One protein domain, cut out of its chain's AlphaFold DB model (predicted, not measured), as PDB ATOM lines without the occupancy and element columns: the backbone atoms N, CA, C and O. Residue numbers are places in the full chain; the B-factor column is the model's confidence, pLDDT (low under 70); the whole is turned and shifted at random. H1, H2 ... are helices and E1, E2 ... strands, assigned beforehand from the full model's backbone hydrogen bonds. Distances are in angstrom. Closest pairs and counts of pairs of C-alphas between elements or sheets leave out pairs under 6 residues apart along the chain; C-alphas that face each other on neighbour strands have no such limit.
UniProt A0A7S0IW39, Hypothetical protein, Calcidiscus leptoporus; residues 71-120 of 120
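What this domain is: This is residues 71 to 120 of the 120 residues of the protein "Hypothetical protein" of Calcidiscus leptoporus (UniProt A0A7S0IW39). Two small two-stranded hairpins, E1 with E2 and E3 with E4, stand apart, with the short helix H1 on the chain between them and a second short helix, H2, packed on H1. After H2 a long stretch without a named element, residues 106 to 120, ends in a tail, residues 113 to 120, that stands free. The printed part has 50 residues, with four strands and two helices in the order E1, E2, H1, E3, E4, H2; each hairpin is an antiparallel sheet, the class is mixed, and under half of the residues are in named elements. The whole is loose, with a radius of gyration of the C-alphas of 12.4 A and spans of 34 by 28 by 17 A.

Where its parts are: Find C-alpha 74 at (177.312, 198.562, 94.217), where E1, residues 74 to 76, begins and runs 6.3 A; E2, residues 79 to 81, covers 6.2 A. Look next at H1, residues 83 to 87, 6.5 A. E3, residues 90 to 92, spans 7.0 A, and E4, residues 98 to 100, 6.8 A. H2, residues 101 to 105, covers 6.1 A and ends at C-alpha 105, (163.392, 203.358, 105.270).

How they stand to each other: In the hairpin of E1 and E2, look at N 74 and O 81, 2.8 A apart and within hydrogen-bond range. In the hairpin of E3 and E4, N 99 and O 91 are within that range at 2.7 A. H1 and H2 touch, their closest C-alphas being those of Arg 87 and Lys 102, 4.5 A apart. In H1 and H2 every O i to N i+4 pair is within hydrogen-bond range. E1 and E2 are each apart from E3, E4 and H2.

The domain as a whole: The C-alphas farthest apart, those of Ala 71 and Gly 120, are 36.1 A apart. The printed part has no cut, and the five links between elements are tight. In this model pLDDT is under 70 at residues 71 to 72, 109 and 120.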
ATOM      1  N   ALA A  71     171.603 201.108  88.602       59.59
ATOM      2  CA  ALA A  71     170.493 200.146  88.567       59.59
ATOM      3  C   ALA A  71     170.958 198.694  88.827       59.59
ATOM      4  O   ALA A  71     170.175 197.814  89.171       59.59
ATOM      5  N   GLN A  72     172.261 198.460  88.690       67.62
ATOM      6  CA  GLN A  72     172.945 197.195  88.880       67.62
ATOM      7  C   GLN A  72     173.450 196.970  90.324       67.62
ATOM      8  O   GLN A  72     173.913 195.874  90.629       67.62
ATOM      9  N   GLY A  73     173.336 197.932  91.242       70.94
ATOM     10  CA  GLY A  73     173.884 197.852  92.603       70.94
ATOM     11  C   GLY A  73     175.391 198.132  92.682       70.94
ATOM     12  O   GLY A  73     176.072 198.246  91.663       70.94
ATOM     13  N   VAL A  74     175.907 198.247  93.904       80.38
ATOM     14  CA  VAL A  74     177.312 198.562  94.217       80.38
ATOM     15  C   VAL A  74     178.040 197.282  94.620       80.38
ATOM     16  O   VAL A  74     177.528 196.522  95.432       80.38
ATOM     17  N   LEU A  75     179.229 197.023  94.076       80.94
ATOM     18  CA  LEU A  75     180.094 195.939  94.555       80.94
ATOM     19  C   LEU A  75     180.901 196.428  95.763       80.94
ATOM     20  O   LEU A  75     181.626 197.413  95.662       80.94
ATOM     21  N   MET A  76     180.781 195.735  96.893       76.50
ATOM     22  CA  MET A  76     181.542 195.996  98.111       76.50
ATOM     23  C   MET A  76     182.126 194.674  98.608       76.50
ATOM     24  O   MET A  76     181.372 193.767  98.949       76.50
ATOM     25  N   ASN A  77     183.458 194.555  98.623       82.81
ATOM     26  CA  ASN A  77     184.175 193.319  98.981       82.81
ATOM     27  C   ASN A  77     183.695 192.095  98.176       82.81
ATOM     28  O   ASN A  77     183.303 191.086  98.753       82.81
ATOM     29  N   ASP A  78     183.630 192.227  96.847       85.38
ATOM     30  CA  ASP A  78     183.123 191.204  95.913       85.38
ATOM     31  C   ASP A  78     181.646 190.802  96.100       85.38
ATOM     32  O   ASP A  78     181.129 189.940  95.388       85.38
ATOM     33  N   VAL A  79     180.915 191.476  96.995       78.44
ATOM     34  CA  VAL A  79     179.479 191.275  97.209       78.44
ATOM     35  C   VAL A  79     178.692 192.411  96.570       78.44
ATOM     36  O   VAL A  79     178.941 193.591  96.811       78.44
ATOM     37  N   ARG A  80     177.697 192.070  95.746       82.25
ATOM     38  CA  ARG A  80     176.812 193.056  95.114       82.25
ATOM     39  C   ARG A  80     175.724 193.499  96.093       82.25
ATOM     40  O   ARG A  80     174.776 192.765  96.364       82.25
ATOM     41  N   VAL A  81     175.836 194.729  96.575       81.75
ATOM     42  CA  VAL A  81     174.853 195.408  97.417       81.75
ATOM     43  C   VAL A  81     173.833 196.117  96.528       81.75
ATOM     44  O   VAL A  81     174.158 197.038  95.779       81.75
ATOM     45  N   THR A  82     172.574 195.693  96.604       84.31
ATOM     46  CA  THR A  82     171.453 196.369  95.933       84.31
ATOM     47  C   THR A  82     170.594 197.116  96.951       84.31
ATOM     48  O   THR A  82     170.630 196.815  98.144       84.31
ATOM     49  N   GLY A  83     169.747 198.047  96.494       79.88
ATOM     50  CA  GLY A  83     168.774 198.700  97.380       79.88
ATOM     51  C   GLY A  83     167.832 197.706  98.078       79.88
ATOM     52  O   GLY A  83     167.412 197.937  99.207       79.88
ATOM     53  N   ARG A  84     167.553 196.558  97.443       82.56
ATOM     54  CA  ARG A  84     166.802 195.450  98.052       82.56
ATOM     55  C   ARG A  84     167.586 194.793  99.187       82.56
ATOM     56  O   ARG A  84     167.035 194.637 100.269       82.56
ATOM     57  N   THR A  85     168.869 194.505  98.966       81.44
ATOM     58  CA  THR A  85     169.767 193.929  99.980       81.44
ATOM     59  C   THR A  85     169.810 194.789 101.247       81.44
ATOM     60  O   THR A  85     169.705 194.264 102.352       81.44
ATOM     61  N   LEU A  86     169.891 196.117 101.101       83.31
ATOM     62  CA  LEU A  86     169.869 197.033 102.246       83.31
ATOM     63  C   LEU A  86     168.535 196.991 103.006       83.31
ATOM     64  O   LEU A  86     168.534 196.971 104.231       83.31
ATOM     65  N   ARG A  87     167.394 196.931 102.308       85.50
ATOM     66  CA  ARG A  87     166.070 196.858 102.958       85.50
ATOM     67  C   ARG A  87     165.839 195.544 103.705       85.50
ATOM     68  O   ARG A  87     165.183 195.549 104.741       85.50
ATOM     69  N   GLU A  88     166.372 194.442 103.190       87.62
ATOM     70  CA  GLU A  88     166.283 193.112 103.810       87.62
ATOM     71  C   GLU A  88     167.248 192.939 104.997       87.62
ATOM     72  O   GLU A  88     167.168 191.946 105.717       87.62
ATOM     73  N   THR A  89     168.141 193.904 105.237       89.06
ATOM     74  CA  THR A  89     169.079 193.853 106.362       89.06
ATOM     75  C   THR A  89     168.338 194.027 107.692       89.06
ATOM     76  O   THR A  89     167.518 194.933 107.843       89.06
ATOM     77  N   VAL A  90     168.645 193.176 108.672       92.38
ATOM     78  CA  VAL A  90     168.128 193.275 110.046       92.38
ATOM     79  C   VAL A  90     169.241 193.797 110.948       92.38
ATOM     80  O   VAL A  90     170.327 193.220 110.979       92.38
ATOM     81  N   LEU A  91     168.976 194.888 111.666       91.19
ATOM     82  CA  LEU A  91     169.887 195.488 112.643       91.19
ATOM     83  C   LEU A  91     169.253 195.465 114.031       91.19
ATOM     84  O   LEU A  91     168.034 195.479 114.150       91.19
ATOM     85  N   ALA A  92     170.069 195.455 115.080       92.19
ATOM     86  CA  ALA A  92     169.574 195.691 116.431       92.19
ATOM     87  C   ALA A  92     169.234 197.180 116.607       92.19
ATOM     88  O   ALA A  92     169.995 198.045 116.165       92.19
ATOM     89  N   ASP A  93     168.099 197.475 117.233       91.38
ATOM     90  CA  ASP A  93     167.748 198.831 117.646       91.38
ATOM     91  C   ASP A  93     168.471 199.242 118.945       91.38
ATOM     92  O   ASP A  93     169.360 198.546 119.440       91.38
ATOM     93  N   ALA A  94     168.110 200.410 119.487       90.00
ATOM     94  CA  ALA A  94     168.708 200.943 120.710       90.00
ATOM     95  C   ALA A  94     168.466 200.056 121.945       90.00
ATOM     96  O   ALA A  94     169.269 200.096 122.878       90.00
ATOM     97  N   ASP A  95     167.407 199.246 121.931       94.88
ATOM     98  CA  ASP A  95     167.044 198.311 122.996       94.88
ATOM     99  C   ASP A  95     167.602 196.897 122.732       94.88
ATOM    100  O   ASP A  95     167.431 195.982 123.541       94.88
ATOM    101  N   GLY A  96     168.305 196.709 121.610       92.00
ATOM    102  CA  GLY A  96     168.878 195.436 121.188       92.00
ATOM    103  C   GLY A  96     167.901 194.525 120.440       92.00
ATOM    104  O   GLY A  96     168.260 193.387 120.127       92.00
ATOM    105  N   ALA A  97     166.684 194.983 120.138       94.44
ATOM    106  CA  ALA A  97     165.698 194.179 119.431       94.44
ATOM    107  C   ALA A  97     165.965 194.167 117.912       94.44
ATOM    108  O   ALA A  97     166.366 195.180 117.329       94.44
ATOM    109  N   PRO A  98     165.760 193.022 117.235       94.31
ATOM    110  CA  PRO A  98     165.999 192.907 115.802       94.31
ATOM    111  C   PRO A  98     164.953 193.700 115.011       94.31
ATOM    112  O   PRO A  98     163.765 193.383 115.024       94.31
ATOM    113  N   THR A  99     165.417 194.689 114.259       93.00
ATOM    114  CA  THR A  99     164.607 195.581 113.432       93.00
ATOM    115  C   THR A  99     165.062 195.522 111.977       93.00
ATOM    116  O   THR A  99     166.224 195.758 111.643       93.00
ATOM    117  N   ALA A 100     164.131 195.216 111.073       91.06
ATOM    118  CA  ALA A 100     164.396 195.252 109.639       91.06
ATOM    119  C   ALA A 100     164.542 196.700 109.149       91.06
ATOM    120  O   ALA A 100     163.676 197.539 109.412       91.06
ATOM    121  N   LEU A 101     165.576 196.979 108.353       88.69
ATOM    122  CA  LEU A 101     165.819 198.313 107.787       88.69
ATOM    123  C   LEU A 101     164.636 198.810 106.951       88.69
ATOM    124  O   LEU A 101     164.328 200.002 106.941       88.69
ATOM    125  N   LYS A 102     163.922 197.888 106.296       90.31
ATOM    126  CA  LYS A 102     162.676 198.162 105.578       90.31
ATOM    127  C   LYS A 102     161.648 198.932 106.417       90.31
ATOM    128  O   LYS A 102     161.000 199.826 105.880       90.31
ATOM    129  N   ALA A 103     161.515 198.622 107.709       87.06
ATOM    130  CA  ALA A 103     160.554 199.288 108.590       87.06
ATOM    131  C   ALA A 103     160.897 200.770 108.826       87.06
ATOM    132  O   ALA A 103     160.004 201.579 109.055       87.06
ATOM    133  N   VAL A 104     162.181 201.131 108.727       85.75
ATOM    134  CA  VAL A 104     162.670 202.499 108.947       85.75
ATOM    135  C   VAL A 104     162.692 203.303 107.644       85.75
ATOM    136  O   VAL A 104     162.312 204.472 107.613       85.75
ATOM    137  N   ILE A 105     163.137 202.680 106.551       85.06
ATOM    138  CA  ILE A 105     163.392 203.358 105.270       85.06
ATOM    139  C   ILE A 105     162.126 203.407 104.393       85.06
ATOM    140  O   ILE A 105     161.978 204.312 103.569       85.06
ATOM    141  N   GLY A 106     161.199 202.464 104.584       82.88
ATOM    142  CA  GLY A 106     160.000 202.292 103.764       82.88
ATOM    143  C   GLY A 106     160.245 201.535 102.450       82.88
ATOM    144  O   GLY A 106     161.383 201.266 102.054       82.88
ATOM    145  N   ASP A 107     159.152 201.179 101.770       81.19
ATOM    146  CA  ASP A 107     159.162 200.402 100.518       81.19
ATOM    147  C   ASP A 107     159.704 201.183  99.310       81.19
ATOM    148  O   ASP A 107     160.425 200.628  98.481       81.19
ATOM    149  N   GLU A 108     159.415 202.484  99.254       77.12
ATOM    150  CA  GLU A 108     159.689 203.372  98.110       77.12
ATOM    151  C   GLU A 108     161.155 203.841  98.019       77.12
ATOM    152  O   GLU A 108     161.526 204.548  97.091       77.12
ATOM    153  N   GLY A 109     162.016 203.440  98.963       68.00
ATOM    154  CA  GLY A 109     163.439 203.783  98.942       68.00
ATOM    155  C   GLY A 109     163.704 205.258  99.248       68.00
ATOM    156  O   GLY A 109     163.822 206.095  98.359       68.00
ATOM    157  N   ARG A 110     163.868 205.582 100.531       75.19
ATOM    158  CA  ARG A 110     164.382 206.891 100.954       75.19
ATOM    159  C   ARG A 110     165.906 206.920 100.859       75.19
ATOM    160  O   ARG A 110     166.559 205.889 101.009       75.19
ATOM    161  N   ALA A 111     166.473 208.106 100.648       78.94
ATOM    162  CA  ALA A 111     167.902 208.313 100.848       78.94
ATOM    163  C   ALA A 111     168.226 208.148 102.342       78.94
ATOM    164  O   ALA A 111     167.524 208.698 103.193       78.94
ATOM    165  N   VAL A 112     169.270 207.382 102.655       79.06
ATOM    166  CA  VAL A 112     169.672 207.075 104.033       79.06
ATOM    167  C   VAL A 112     171.141 207.408 104.205       79.06
ATOM    168  O   VAL A 112     171.967 207.040 103.372       79.06
ATOM    169  N   VAL A 113     171.461 208.079 105.307       81.25
ATOM    170  CA  VAL A 113     172.834 208.322 105.745       81.25
ATOM    171  C   VAL A 113     173.103 207.409 106.933       81.25
ATOM    172  O   VAL A 113     172.392 207.470 107.934       81.25
ATOM    173  N   VAL A 114     174.107 206.542 106.812       83.31
ATOM    174  CA  VAL A 114     174.498 205.601 107.868       83.31
ATOM    175  C   VAL A 114     175.754 206.124 108.553       83.31
ATOM    176  O   VAL A 114     176.787 206.300 107.910       83.31
ATOM    177  N   PHE A 115     175.673 206.347 109.863       86.81
ATOM    178  CA  PHE A 115     176.825 206.706 110.684       86.81
ATOM    179  C   PHE A 115     177.395 205.449 111.332       86.81
ATOM    180  O   PHE A 115     176.732 204.800 112.140       86.81
ATOM    181  N   LEU A 116     178.633 205.106 110.984       86.19
ATOM    182  CA  LEU A 116     179.356 204.008 111.616       86.19
ATOM    183  C   LEU A 116     180.157 204.557 112.795       86.19
ATOM    184  O   LEU A 116     181.004 205.435 112.627       86.19
ATOM    185  N   ARG A 117     179.897 204.027 113.991       86.12
ATOM    186  CA  ARG A 117     180.691 204.301 115.190       86.12
ATOM    187  C   ARG A 117     181.390 203.020 115.617       86.12
ATOM    188  O   ARG A 117     180.736 202.007 115.834       86.12
ATOM    189  N   HIS A 118     182.707 203.083 115.775       85.19
ATOM    190  CA  HIS A 118     183.463 201.996 116.382       85.19
ATOM    191  C   HIS A 118     183.127 201.926 117.879       85.19
ATOM    192  O   HIS A 118     183.256 202.924 118.595       85.19
ATOM    193  N   LEU A 119     182.681 200.761 118.344       77.31
ATOM    194  CA  LEU A 119     182.604 200.437 119.766       77.31
ATOM    195  C   LEU A 119     183.949 199.785 120.097       77.31
ATOM    196  O   LEU A 119     184.255 198.732 119.552       77.31
ATOM    197  N   GLY A 120     184.808 200.528 120.801       58.47
ATOM    198  CA  GLY A 120     186.189 200.141 121.122       58.47
ATOM    199  C   GLY A 120     186.308 198.801 121.827       58.47
ATOM    200  O   GLY A 120     185.370 198.451 122.577       58.47
TER     201      GLY A 120